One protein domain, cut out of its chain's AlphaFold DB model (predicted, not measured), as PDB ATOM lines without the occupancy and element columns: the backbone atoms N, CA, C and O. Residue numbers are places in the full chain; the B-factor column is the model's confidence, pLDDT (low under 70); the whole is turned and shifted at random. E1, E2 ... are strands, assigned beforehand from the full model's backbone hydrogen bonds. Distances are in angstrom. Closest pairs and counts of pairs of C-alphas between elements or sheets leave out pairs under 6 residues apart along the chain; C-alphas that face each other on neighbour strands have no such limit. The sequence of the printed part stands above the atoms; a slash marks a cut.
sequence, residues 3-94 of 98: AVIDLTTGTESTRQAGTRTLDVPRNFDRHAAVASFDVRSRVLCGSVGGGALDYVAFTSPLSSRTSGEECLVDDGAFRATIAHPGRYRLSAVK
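AT A GLANCE: This is residues 3 to 94 of the 98 residues of an uncharacterized protein of Deltaproteobacteria bacterium (UniProt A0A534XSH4). One strongly twisted sheet is built about a long bent strand, E8, which passes through the middle: the hairpin E1 and E2 sits by its last residues at one end of the domain, the meander E4 E5 E6, each strand the antiparallel neighbour of the one before, makes the other end, and E7 with E3 beyond it lies along its other side. Long links run round the outside. The printed part has 92 residues with eight named strands, E1 to E8 in that order, and no named helix; the class is all strand, though 38 of the 92 residues are in named strands. The sheet is branched, its neighbour pairs antiparallel, and the whole is compact and rounded, with a radius of gyration of the C-alphas of 12.2 A and spans of 30 by 26 by 20 A.

HOW THE PARTS SIT: E1, residues 3 to 6, and E2, residues 12 to 15, form a hairpin, with N 4 and O 13 2.8 A apart. On the other side of E1 is E8, residues 86 to 93, with N 5 and O 92 2.9 A apart. E8 bends by 65 degrees at residue 90, and its pairing is staggered: residues 86 to 88 pair with E4, residues 35 to 37, residues 88 to 92 with E7, residues 70 to 74, and residues 91 to 93 with E1. E1 and E4 lie on one side of E8 and E7 on the other side. E3, residues 20 to 23, is an edge strand beside E7, with N 22 and O 72 2.8 A apart. E4 and E8 are antiparallel neighbours, with N 35 and O 88 within hydrogen-bond range at 2.9 A. E4 and E5, residues 42 to 46, form a hairpin, with N 36 and O 44 2.9 A apart; E5 and E6, residues 52 to 56, form another, with N 43 and O 55 2.9 A apart. E7 and E8 are a hairpin too, with N 71 and O 91 2.8 A apart. E2 and E6 are apart.

IN THESE COORDINATES: E1 begins at C-alpha 3, (140.272, 128.482, 147.564). E6 is 13.2 A long and ends at C-alpha 56, (136.680, 110.552, 128.933). E7 is 13.0 A long, and E8, the longest, spans 19.3 A to C-alpha 93, (143.748, 123.866, 145.099).

THE WHOLE: The C-alphas of Ala 17 and Gly 50, the two farthest apart, are 33.8 A apart. The printed part has no cut. The links E3 to E4, E6 to E7 and E7 to E8 are long; in the second, residues 60 to 61 pair antiparallel with residues 20 to 21 of E3. The mean pLDDT of the printed part is 75.3, and residues 31 to 53, 55 to 56 and 76 to 86 are under 70.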
ATOM      1  N   ALA A   3     139.545 127.541 148.409       90.56
ATOM      2  CA  ALA A   3     140.272 128.482 147.564       90.56
ATOM      3  C   ALA A   3     141.008 127.740 146.443       90.56
ATOM      4  O   ALA A   3     141.649 126.712 146.673       90.56
ATOM      5  N   VAL A   4     140.913 128.272 145.230       90.94
ATOM      6  CA  VAL A   4     141.594 127.767 144.037       90.94
ATOM      7  C   VAL A   4     142.295 128.917 143.326       90.94
ATOM      8  O   VAL A   4     141.831 130.056 143.377       90.94
ATOM      9  N   ILE A   5     143.409 128.624 142.667       90.69
ATOM     10  CA  ILE A   5     144.180 129.593 141.887       90.69
ATOM     11  C   ILE A   5     144.095 129.177 140.425       90.69
ATOM     12  O   ILE A   5     144.523 128.076 140.088       90.69
ATOM     13  N   ASP A   6     143.550 130.043 139.574       87.81
ATOM     14  CA  ASP A   6     143.574 129.868 138.123       87.81
ATOM     15  C   ASP A   6     145.033 129.892 137.653       87.81
ATOM     16  O   ASP A   6     145.736 130.885 137.837       87.81
ATOM     17  N   LEU A   7     145.512 128.788 137.081       85.81
ATOM     18  CA  LEU A   7     146.914 128.651 136.674       85.81
ATOM     19  C   LEU A   7     147.216 129.353 135.347       85.81
ATOM     20  O   LEU A   7     148.382 129.517 134.995       85.81
ATOM     21  N   THR A   8     146.193 129.783 134.611       81.00
ATOM     22  CA  THR A   8     146.351 130.539 133.368       81.00
ATOM     23  C   THR A   8     146.492 132.037 133.642       81.00
ATOM     24  O   THR A   8     147.301 132.701 132.997       81.00
ATOM     25  N   THR A   9     145.725 132.585 134.588       82.44
ATOM     26  CA  THR A   9     145.700 134.025 134.903       82.44
ATOM     27  C   THR A   9     146.349 134.377 136.241       82.44
ATOM     28  O   THR A   9     146.558 135.555 136.520       82.44
ATOM     29  N   GLY A  10     146.634 133.389 137.091       85.00
ATOM     30  CA  GLY A  10     147.080 133.589 138.472       85.00
ATOM     31  C   GLY A  10     145.980 134.105 139.407       85.00
ATOM     32  O   GLY A  10     146.270 134.531 140.522       85.00
ATOM     33  N   THR A  11     144.720 134.124 138.962       87.81
ATOM     34  CA  THR A  11     143.614 134.700 139.737       87.81
ATOM     35  C   THR A  11     143.141 133.728 140.810       87.81
ATOM     36  O   THR A  11     142.718 132.613 140.512       87.81
ATOM     37  N   GLU A  12     143.151 134.168 142.064       90.06
ATOM     38  CA  GLU A  12     142.555 133.414 143.163       90.06
ATOM     39  C   GLU A  12     141.029 133.558 143.160       90.06
ATOM     40  O   GLU A  12     140.471 134.628 142.907       90.06
ATOM     41  N   SER A  13     140.326 132.466 143.437       88.44
ATOM     42  CA  SER A  13     138.875 132.447 143.571       88.44
ATOM     43  C   SER A  13     138.451 131.441 144.627       88.44
ATOM     44  O   SER A  13     139.063 130.394 144.812       88.44
ATOM     45  N   THR A  14     137.358 131.743 145.323       89.62
ATOM     46  CA  THR A  14     136.777 130.834 146.312       89.62
ATOM     47  C   THR A  14     135.587 130.108 145.697       89.62
ATOM     48  O   THR A  14     134.650 130.737 145.206       89.62
ATOM     49  N   ARG A  15     135.619 128.776 145.714       88.69
ATOM     50  CA  ARG A  15     134.584 127.910 145.138       88.69
ATOM     51  C   ARG A  15     133.905 127.070 146.220       88.69
ATOM     52  O   ARG A  15     134.396 126.915 147.345       88.69
ATOM     53  N   GLN A  16     132.713 126.571 145.915       88.88
ATOM     54  CA  GLN A  16     131.977 125.717 146.843       88.88
ATOM     55  C   GLN A  16     132.622 124.327 146.898       88.88
ATOM     56  O   GLN A  16     133.198 123.857 145.925       88.88
ATOM     57  N   ALA A  17     132.500 123.639 148.035       87.06
ATOM     58  CA  ALA A  17     133.051 122.290 148.201       87.06
ATOM     59  C   ALA A  17     132.483 121.288 147.170       87.06
ATOM     60  O   ALA A  17     133.194 120.407 146.698       87.06
ATOM     61  N   GLY A  18     131.217 121.477 146.780       86.00
ATOM     62  CA  GLY A  18     130.546 120.690 145.744       86.00
ATOM     63  C   GLY A  18     130.808 121.148 144.306       86.00
ATOM     64  O   GLY A  18     130.184 120.608 143.393       86.00
ATOM     65  N   THR A  19     131.677 122.140 144.071       88.50
ATOM     66  CA  THR A  19     132.051 122.545 142.708       88.50
ATOM     67  C   THR A  19     132.664 121.351 141.981       88.50
ATOM     68  O   THR A  19     133.505 120.643 142.534       88.50
ATOM     69  N   ARG A  20     132.214 121.098 140.749       87.62
ATOM     70  CA  ARG A  20     132.689 119.967 139.948       87.62
ATOM     71  C   ARG A  20     134.105 120.226 139.454       87.62
ATOM     72  O   ARG A  20     134.431 121.330 139.024       87.62
ATOM     73  N   THR A  21     134.919 119.184 139.495       89.06
ATOM     74  CA  THR A  21     136.303 119.200 139.035       89.06
ATOM     75  C   THR A  21     136.592 117.988 138.164       89.06
ATOM     76  O   THR A  21     135.961 116.944 138.330       89.06
ATOM     77  N   LEU A  22     137.558 118.115 137.264       87.06
ATOM     78  CA  LEU A  22     138.048 117.049 136.394       87.06
ATOM     79  C   LEU A  22     139.556 116.884 136.589       87.06
ATOM     80  O   LEU A  22     140.253 117.841 136.936       87.06
ATOM     81  N   ASP A  23     140.049 115.671 136.362       84.81
ATOM     82  CA  ASP A  23     141.486 115.401 136.372       84.81
ATOM     83  C   ASP A  23     142.171 116.075 135.182       84.81
ATOM     84  O   ASP A  23     141.603 116.163 134.091       84.81
ATOM     85  N   VAL A  24     143.404 116.539 135.381       81.00
ATOM     86  CA  VAL A  24     144.219 117.094 134.297       81.00
ATOM     87  C   VAL A  24     144.902 115.932 133.570       81.00
ATOM     88  O   VAL A  24     145.740 115.252 134.168       81.00
ATOM     89  N   PRO A  25     144.587 115.656 132.292       76.31
ATOM     90  CA  PRO A  25     145.270 114.594 131.569       76.31
ATOM     91  C   PRO A  25     146.743 114.957 131.355       76.31
ATOM     92  O   PRO A  25     147.098 116.117 131.164       76.31
ATOM     93  N   ARG A  26     147.620 113.949 131.313       73.75
ATOM     94  CA  ARG A  26     149.076 114.140 131.166       73.75
ATOM     95  C   ARG A  26     149.479 114.962 129.930       73.75
ATOM     96  O   ARG A  26     150.500 115.638 129.962       73.75
ATOM     97  N   ASN A  27     148.681 114.903 128.865       72.19
ATOM     98  CA  ASN A  27     148.908 115.634 127.614       72.19
ATOM     99  C   ASN A  27     148.073 116.924 127.523       72.19
ATOM    100  O   ASN A  27     147.869 117.446 126.429       72.19
ATOM    101  N   PHE A  28     147.528 117.406 128.645       74.00
ATOM    102  CA  PHE A  28     146.799 118.666 128.682       74.00
ATOM    103  C   PHE A  28     147.755 119.817 128.383       74.00
ATOM    104  O   PHE A  28     148.757 120.013 129.074       74.00
ATOM    105  N   ASP A  29     147.425 120.592 127.358       71.19
ATOM    106  CA  ASP A  29     148.125 121.830 127.076       71.19
ATOM    107  C   ASP A  29     147.792 122.839 128.179       71.19
ATOM    108  O   ASP A  29     146.673 123.333 128.268       71.19
ATOM    109  N   ARG A  30     148.767 123.152 129.036       71.12
ATOM    110  CA  ARG A  30     148.593 124.114 130.137       71.12
ATOM    111  C   ARG A  30     148.303 125.537 129.637       71.12
ATOM    112  O   ARG A  30     147.804 126.353 130.407       71.12
ATOM    113  N   HIS A  31     148.580 125.828 128.363       64.25
ATOM    114  CA  HIS A  31     148.187 127.075 127.706       64.25
ATOM    115  C   HIS A  31     146.752 127.032 127.157       64.25
ATOM    116  O   HIS A  31     146.177 128.085 126.867       64.25
ATOM    117  N   ALA A  32     146.142 125.849 127.042       62.03
ATOM    118  CA  ALA A  32     144.726 125.705 126.734       62.03
ATOM    119  C   ALA A  32     143.895 126.060 127.977       62.03
ATOM    120  O   ALA A  32     143.710 125.267 128.895       62.03
ATOM    121  N   ALA A  33     143.385 127.290 128.004       55.72
ATOM    122  CA  ALA A  33     142.711 127.877 129.162       55.72
ATOM    123  C   ALA A  33     141.355 127.236 129.523       55.72
ATOM    124  O   ALA A  33     140.813 127.506 130.596       55.72
ATOM    125  N   VAL A  34     140.750 126.458 128.614       60.00
ATOM    126  CA  VAL A  34     139.351 126.032 128.747       60.00
ATOM    127  C   VAL A  34     139.139 124.615 128.225       60.00
ATOM    128  O   VAL A  34     139.418 124.316 127.063       60.00
ATOM    129  N   ALA A  35     138.562 123.772 129.077       64.75
ATOM    130  CA  ALA A  35     138.031 122.468 128.710       64.75
ATOM    131  C   ALA A  35     136.494 122.509 128.690       64.75
ATOM    132  O   ALA A  35     135.870 123.078 129.589       64.75
ATOM    133  N   SER A  36     135.892 121.912 127.663       62.47
ATOM    134  CA  SER A  36     134.440 121.830 127.472       62.47
ATOM    135  C   SER A  36     133.957 120.413 127.775       62.47
ATOM    136  O   SER A  36     134.382 119.473 127.109       62.47
ATOM    137  N   PHE A  37     133.067 120.249 128.757       59.06
ATOM    138  CA  PHE A  37     132.480 118.948 129.114       59.06
ATOM    139  C   PHE A  37     131.142 118.720 128.394       59.06
ATOM    140  O   PHE A  37     130.165 119.422 128.667       59.06
ATOM    141  N   ASP A  38     131.098 117.745 127.486       60.94
ATOM    142  CA  ASP A  38     129.903 117.334 126.740       60.94
ATOM    143  C   ASP A  38     129.054 116.298 127.511       60.94
ATOM    144  O   ASP A  38     129.535 115.583 128.394       60.94
ATOM    145  N   VAL A  39     127.774 116.167 127.139       53.94
ATOM    146  CA  VAL A  39     126.782 115.261 127.753       53.94
ATOM    147  C   VAL A  39     127.153 113.777 127.707       53.94
ATOM    148  O   VAL A  39     126.563 112.973 128.427       53.94
ATOM    149  N   ARG A  40     128.155 113.399 126.907       58.69
ATOM    150  CA  ARG A  40     128.726 112.044 126.864       58.69
ATOM    151  C   ARG A  40     129.852 111.800 127.876       58.69
ATOM    152  O   ARG A  40     130.530 110.783 127.770       58.69
ATOM    153  N   SER A  41     130.070 112.702 128.837       60.50
ATOM    154  CA  SER A  41     131.251 112.686 129.724       60.50
ATOM    155  C   SER A  41     132.577 112.769 128.962       60.50
ATOM    156  O   SER A  41     133.608 112.254 129.400       60.50
ATOM    157  N   ARG A  42     132.537 113.397 127.784       63.22
ATOM    158  CA  ARG A  42     133.716 113.673 126.972       63.22
ATOM    159  C   ARG A  42     134.139 115.105 127.191       63.22
ATOM    160  O   ARG A  42     133.323 116.022 127.101       63.22
ATOM    161  N   VAL A  43     135.411 115.279 127.493       65.88
ATOM    162  CA  VAL A  43     136.027 116.583 127.624       65.88
ATOM    163  C   VAL A  43     136.777 116.875 126.344       65.88
ATOM    164  O   VAL A  43     137.674 116.125 125.963       65.88
ATOM    165  N   LEU A  44     136.407 117.983 125.717       65.62
ATOM    166  CA  LEU A  44     137.093 118.541 124.566       65.62
ATOM    167  C   LEU A  44     137.933 119.726 125.040       65.62
ATOM    168  O   LEU A  44     137.393 120.745 125.479       65.62
ATOM    169  N   CYS A  45     139.252 119.599 124.941       62.34
ATOM    170  CA  CYS A  45     140.182 120.699 125.188       62.34
ATOM    171  C   CYS A  45     140.735 121.183 123.850       62.34
ATOM    172  O   CYS A  45     141.376 120.415 123.133       62.34
ATOM    173  N   GLY A  46     140.496 122.447 123.505       56.44
ATOM    174  CA  GLY A  46     141.131 123.060 122.342       56.44
ATOM    175  C   GLY A  46     142.524 123.559 122.711       56.44
ATOM    176  O   GLY A  46     142.629 124.502 123.490       56.44
ATOM    177  N   SER A  47     143.583 122.958 122.164       55.22
ATOM    178  CA  SER A  47     144.922 123.558 122.222       55.22
ATOM    179  C   SER A  47     145.022 124.727 121.243       55.22
ATOM    180  O   SER A  47     144.489 124.676 120.131       55.22
ATOM    181  N   VAL A  48     145.777 125.757 121.635       50.69
ATOM    182  CA  VAL A  48     146.143 126.895 120.774       50.69
ATOM    183  C   VAL A  48     146.923 126.424 119.528       50.69
ATOM    184  O   VAL A  48     146.925 127.109 118.510       50.69
ATOM    185  N   GLY A  49     147.511 125.220 119.560       52.41
ATOM    186  CA  GLY A  49     148.228 124.592 118.444       52.41
ATOM    187  C   GLY A  49     147.384 123.729 117.492       52.41
ATOM    188  O   GLY A  49     147.954 123.032 116.659       52.41
ATOM    189  N   GLY A  50     146.049 123.720 117.608       45.16
ATOM    190  CA  GLY A  50     145.158 122.975 116.699       45.16
ATOM    191  C   GLY A  50     144.936 121.496 117.049       45.16
ATOM    192  O   GLY A  50     144.145 120.822 116.391       45.16
ATOM    193  N   GLY A  51     145.574 120.986 118.107       55.53
ATOM    194  CA  GLY A  51     145.279 119.667 118.666       55.53
ATOM    195  C   GLY A  51     144.084 119.728 119.615       55.53
ATOM    196  O   GLY A  51     144.196 120.260 120.718       55.53
ATOM    197  N   ALA A  52     142.934 119.193 119.209       62.00
ATOM    198  CA  ALA A  52     141.838 118.948 120.140       62.00
ATOM    199  C   ALA A  52     142.145 117.676 120.946       62.00
ATOM    200  O   ALA A  52     142.313 116.601 120.367       62.00
ATOM    201  N   LEU A  53     142.230 117.788 122.272       65.31
ATOM    202  CA  LEU A  53     142.320 116.630 123.158       65.31
ATOM    203  C   LEU A  53     140.892 116.197 123.515       65.31
ATOM    204  O   LEU A  53     140.187 116.937 124.200       65.31
ATOM    205  N   ASP A  54     140.472 115.022 123.043       70.00
ATOM    206  CA  ASP A  54     139.230 114.358 123.458       70.00
ATOM    207  C   ASP A  54     139.580 113.260 124.462       70.00
ATOM    208  O   ASP A  54     140.354 112.350 124.151       70.00
ATOM    209  N   TYR A  55     139.040 113.344 125.674       69.06
ATOM    210  CA  TYR A  55     139.200 112.284 126.666       69.06
ATOM    211  C   TYR A  55     137.929 112.088 127.487       69.06
ATOM    212  O   TYR A  55     137.117 112.998 127.661       69.06
ATOM    213  N   VAL A  56     137.750 110.867 127.986       69.12
ATOM    214  CA  VAL A  56     136.680 110.552 128.933       69.12
ATOM    215  C   VAL A  56     137.131 111.004 130.311       69.12
ATOM    216  O   VAL A  56     138.200 110.603 130.770       69.12
ATOM    217  N   ALA A  57     136.315 111.824 130.964       72.44
ATOM    218  CA  ALA A  57     136.609 112.338 132.290       72.44
ATOM    219  C   ALA A  57     135.413 112.139 133.217       72.44
ATOM    220  O   ALA A  57     134.259 112.262 132.803       72.44
ATOM    221  N   PHE A  58     135.701 111.877 134.486       75.56
ATOM    222  CA  PHE A  58     134.691 111.796 135.531       75.56
ATOM    223  C   PHE A  58     134.776 113.037 136.408       75.56
ATOM    224  O   PHE A  58     135.862 113.495 136.758       75.56
ATOM    225  N   THR A  59     133.618 113.597 136.753       81.50
ATOM    226  CA  THR A  59     133.568 114.751 137.646       81.50
ATOM    227  C   THR A  59     133.660 114.299 139.091       81.50
ATOM    228  O   THR A  59     132.818 113.525 139.545       81.50
ATOM    229  N   SER A  60     134.605 114.873 139.825       86.94
ATOM    230  CA  SER A  60     134.733 114.730 141.275       86.94
ATOM    231  C   SER A  60     134.447 116.074 141.949       86.94
ATOM    232  O   SER A  60     134.697 117.124 141.348       86.94
ATOM    233  N   PRO A  61     133.907 116.101 143.174       89.44
ATOM    234  CA  PRO A  61     133.720 117.355 143.892       89.44
ATOM    235  C   PRO A  61     135.074 117.945 144.306       89.44
ATOM    236  O   PRO A  61     136.021 117.214 144.593       89.44
ATOM    237  N   LEU A  62     135.159 119.273 144.376       89.19
ATOM    238  CA  LEU A  62     136.368 119.994 144.785       89.19
ATOM    239  C   LEU A  62     136.841 119.590 146.190       89.19
ATOM    240  O   LEU A  62     138.034 119.583 146.454       89.19
ATOM    241  N   SER A  63     135.931 119.192 147.080       88.88
ATOM    242  CA  SER A  63     136.280 118.657 148.403       88.88
ATOM    243  C   SER A  63     137.044 117.335 148.384       88.88
ATOM    244  O   SER A  63     137.624 116.972 149.400       88.88
ATOM    245  N   SER A  64     137.011 116.590 147.276       89.56
ATOM    246  CA  SER A  64     137.793 115.359 147.115       89.56
ATOM    247  C   SER A  64     139.211 115.624 146.617       89.56
ATOM    248  O   SER A  64     139.985 114.679 146.502       89.56
ATOM    249  N   ARG A  65     139.542 116.879 146.291       90.38
ATOM    250  CA  ARG A  65     140.854 117.266 145.780       90.38
ATOM    251  C   ARG A  65     141.827 117.520 146.918       90.38
ATOM    252  O   ARG A  65     141.467 118.102 147.943       90.38
ATOM    253  N   THR A  66     143.070 117.111 146.705       88.25
ATOM    254  CA  THR A  66     144.145 117.342 147.665       88.25
ATOM    255  C   THR A  66     144.614 118.792 147.587       88.25
ATOM    256  O   THR A  66     144.596 119.422 146.530       88.25
ATOM    257  N   SER A  67     145.063 119.339 148.712       87.38
ATOM    258  CA  SER A  67     145.758 120.622 148.719       87.38
ATOM    259  C   SER A  67     146.975 120.602 147.780       87.38
ATOM    260  O   SER A  67     147.745 119.644 147.782       87.38
ATOM    261  N   GLY A  68     147.137 121.653 146.973       86.19
ATOM    262  CA  GLY A  68     148.198 121.762 145.970       86.19
ATOM    263  C   GLY A  68     147.933 120.982 144.679       86.19
ATOM    264  O   GLY A  68     148.712 121.100 143.738       86.19
ATOM    265  N   GLU A  69     146.847 120.208 144.606       88.94
ATOM    266  CA  GLU A  69     146.516 119.413 143.425       88.94
ATOM    267  C   GLU A  69     146.026 120.302 142.274       88.94
ATOM    268  O   GLU A  69     145.179 121.183 142.453       88.94
ATOM    269  N   GLU A  70     146.560 120.048 141.079       89.88
ATOM    270  CA  GLU A  70     146.109 120.666 139.835       89.88
ATOM    271  C   GLU A  70     144.856 119.932 139.337       89.88
ATOM    272  O   GLU A  70     144.863 118.718 139.134       89.88
ATOM    273  N   CYS A  71     143.768 120.665 139.119       88.31
ATOM    274  CA  CYS A  71     142.527 120.127 138.581       88.31
ATOM    275  C   CYS A  71     141.829 121.146 137.678       88.31
ATOM    276  O   CYS A  71     142.029 122.358 137.760       88.31
ATOM    277  N   LEU A  72     140.995 120.644 136.781       88.06
ATOM    278  CA  LEU A  72     140.119 121.470 135.964       88.06
ATOM    279  C   LEU A  72     138.871 121.783 136.788       88.06
ATOM    280  O   LEU A  72     138.115 120.873 137.115       88.06
ATOM    281  N   VAL A  73     138.654 123.045 137.143       88.62
ATOM    282  CA  VAL A  73     137.553 123.483 138.014       88.62
ATOM    283  C   VAL A  73     136.452 124.120 137.177       88.62
ATOM    284  O   VAL A  73     136.732 124.970 136.332       88.62
ATOM    285  N   ASP A  74     135.202 123.715 137.414       86.81
ATOM    286  CA  ASP A  74     134.032 124.313 136.769       86.81
ATOM    287  C   ASP A  74     133.963 125.812 137.094       86.81
ATOM    288  O   ASP A  74     133.897 126.225 138.257       86.81
ATOM    289  N   ASP A  75     133.983 126.638 136.050       78.06
ATOM    290  CA  ASP A  75     133.959 128.092 136.180       78.06
ATOM    291  C   ASP A  75     132.582 128.596 136.644       78.06
ATOM    292  O   ASP A  75     132.455 129.714 137.148       78.06
ATOM    293  N   GLY A  76     131.535 127.774 136.509       69.88
ATOM    294  CA  GLY A  76     130.176 128.075 136.959       69.88
ATOM    295  C   GLY A  76     129.514 129.264 136.254       69.88
ATOM    296  O   GLY A  76     128.355 129.559 136.539       69.88
ATOM    297  N   ALA A  77     130.211 129.936 135.328       64.62
ATOM    298  CA  ALA A  77     129.707 131.098 134.599       64.62
ATOM    299  C   ALA A  77     128.479 130.764 133.741       64.62
ATOM    300  O   ALA A  77     127.615 131.612 133.537       64.62
ATOM    301  N   PHE A  78     128.376 129.516 133.276       58.00
ATOM    302  CA  PHE A  78     127.215 129.017 132.550       58.00
ATOM    303  C   PHE A  78     126.809 127.648 133.073       58.00
ATOM    304  O   PHE A  78     127.637 126.754 133.256       58.00
ATOM    305  N   ARG A  79     125.501 127.461 133.270       59.62
ATOM    306  CA  ARG A  79     124.943 126.137 133.529       59.62
ATOM    307  C   ARG A  79     125.191 125.297 132.280       59.62
ATOM    308  O   ARG A  79     124.683 125.643 131.216       59.62
ATOM    309  N   ALA A  80     125.976 124.229 132.412       61.53
ATOM    310  CA  ALA A  80     126.242 123.325 131.302       61.53
ATOM    311  C   ALA A  80     124.910 122.852 130.692       61.53
ATOM    312  O   ALA A  80     124.058 122.295 131.389       61.53
ATOM    313  N   THR A  81     124.716 123.113 129.405       57.72
ATOM    314  CA  THR A  81     123.577 122.639 128.608       57.72
ATOM    315  C   THR A  81     124.109 121.848 127.422       57.72
ATOM    316  O   THR A  81     125.284 121.953 127.091       57.72
ATOM    317  N   ILE A  82     123.243 121.094 126.740       55.50
ATOM    318  CA  ILE A  82     123.614 120.349 125.522       55.50
ATOM    319  C   ILE A  82     124.276 121.271 124.478       55.50
ATOM    320  O   ILE A  82     125.185 120.857 123.774       55.50
ATOM    321  N   ALA A  83     123.843 122.533 124.399       54.44
ATOM    322  CA  ALA A  83     124.395 123.519 123.470       54.44
ATOM    323  C   ALA A  83     125.626 124.270 124.015       54.44
ATOM    324  O   ALA A  83     126.387 124.837 123.238       54.44
ATOM    325  N   HIS A  84     125.821 124.289 125.337       58.09
ATOM    326  CA  HIS A  84     126.901 125.019 126.000       58.09
ATOM    327  C   HIS A  84     127.563 124.104 127.029       58.09
ATOM    328  O   HIS A  84     127.121 124.082 128.185       58.09
ATOM    329  N   PRO A  85     128.584 123.329 126.632       63.81
ATOM    330  CA  PRO A  85     129.329 122.511 127.577       63.81
ATOM    331  C   PRO A  85     129.885 123.386 128.709       63.81
ATOM    332  O   PRO A  85     130.252 124.545 128.499       63.81
ATOM    333  N   GLY A  86     129.913 122.838 129.926       69.44
ATOM    334  CA  GLY A  86     130.470 123.540 131.084       69.44
ATOM    335  C   GLY A  86     131.931 123.892 130.821       69.44
ATOM    336  O   GLY A  86     132.674 123.057 130.298       69.44
ATOM    337  N   ARG A  87     132.324 125.127 131.144       76.56
ATOM    338  CA  ARG A  87     133.710 125.581 131.012       76.56
ATOM    339  C   ARG A  87     134.476 125.221 132.269       76.56
ATOM    340  O   ARG A  87     134.130 125.684 133.352       76.56
ATOM    341  N   TYR A  88     135.548 124.466 132.096       81.88
ATOM    342  CA  TYR A  88     136.490 124.170 133.160       81.88
ATOM    343  C   TYR A  88     137.798 124.903 132.908       81.88
ATOM    344  O   TYR A  88     138.297 124.916 131.780       81.88
ATOM    345  N   ARG A  89     138.346 125.495 133.964       84.81
ATOM    346  CA  ARG A  89     139.630 126.199 133.949       84.81
ATOM    347  C   ARG A  89     140.667 125.406 134.719       84.81
ATOM    348  O   ARG A  89     140.354 124.816 135.751       84.81
ATOM    349  N   LEU A  90     141.900 125.412 134.229       87.88
ATOM    350  CA  LEU A  90     143.012 124.788 134.933       87.88
ATOM    351  C   LEU A  90     143.309 125.589 136.202       87.88
ATOM    352  O   LEU A  90     143.609 126.780 136.142       87.88
ATOM    353  N   SER A  91     143.187 124.950 137.360       89.62
ATOM    354  CA  SER A  91     143.409 125.586 138.654       89.62
ATOM    355  C   SER A  91     144.175 124.670 139.602       89.62
ATOM    356  O   SER A  91     144.133 123.451 139.472       89.62
ATOM    357  N   ALA A  92     144.844 125.258 140.586       91.44
ATOM    358  CA  ALA A  92     145.412 124.531 141.717       91.44
ATOM    359  C   ALA A  92     144.568 124.766 142.972       91.44
ATOM    360  O   ALA A  92     144.137 125.895 143.232       91.44
ATOM    361  N   VAL A  93     144.353 123.719 143.770       91.69
ATOM    362  CA  VAL A  93     143.748 123.866 145.099       91.69
ATOM    363  C   VAL A  93     144.747 124.563 146.009       91.69
ATOM    364  O   VAL A  93     145.849 124.062 146.238       91.69
ATOM    365  N   LYS A  94     144.373 125.721 146.549       88.31
ATOM    366  CA  LYS A  94     145.264 126.469 147.427       88.31
ATOM    367  C   LYS A  94     145.463 125.693 148.735       88.31
ATOM    368  O   LYS A  94     144.482 125.198 149.297       88.31
TER     369      LYS A  94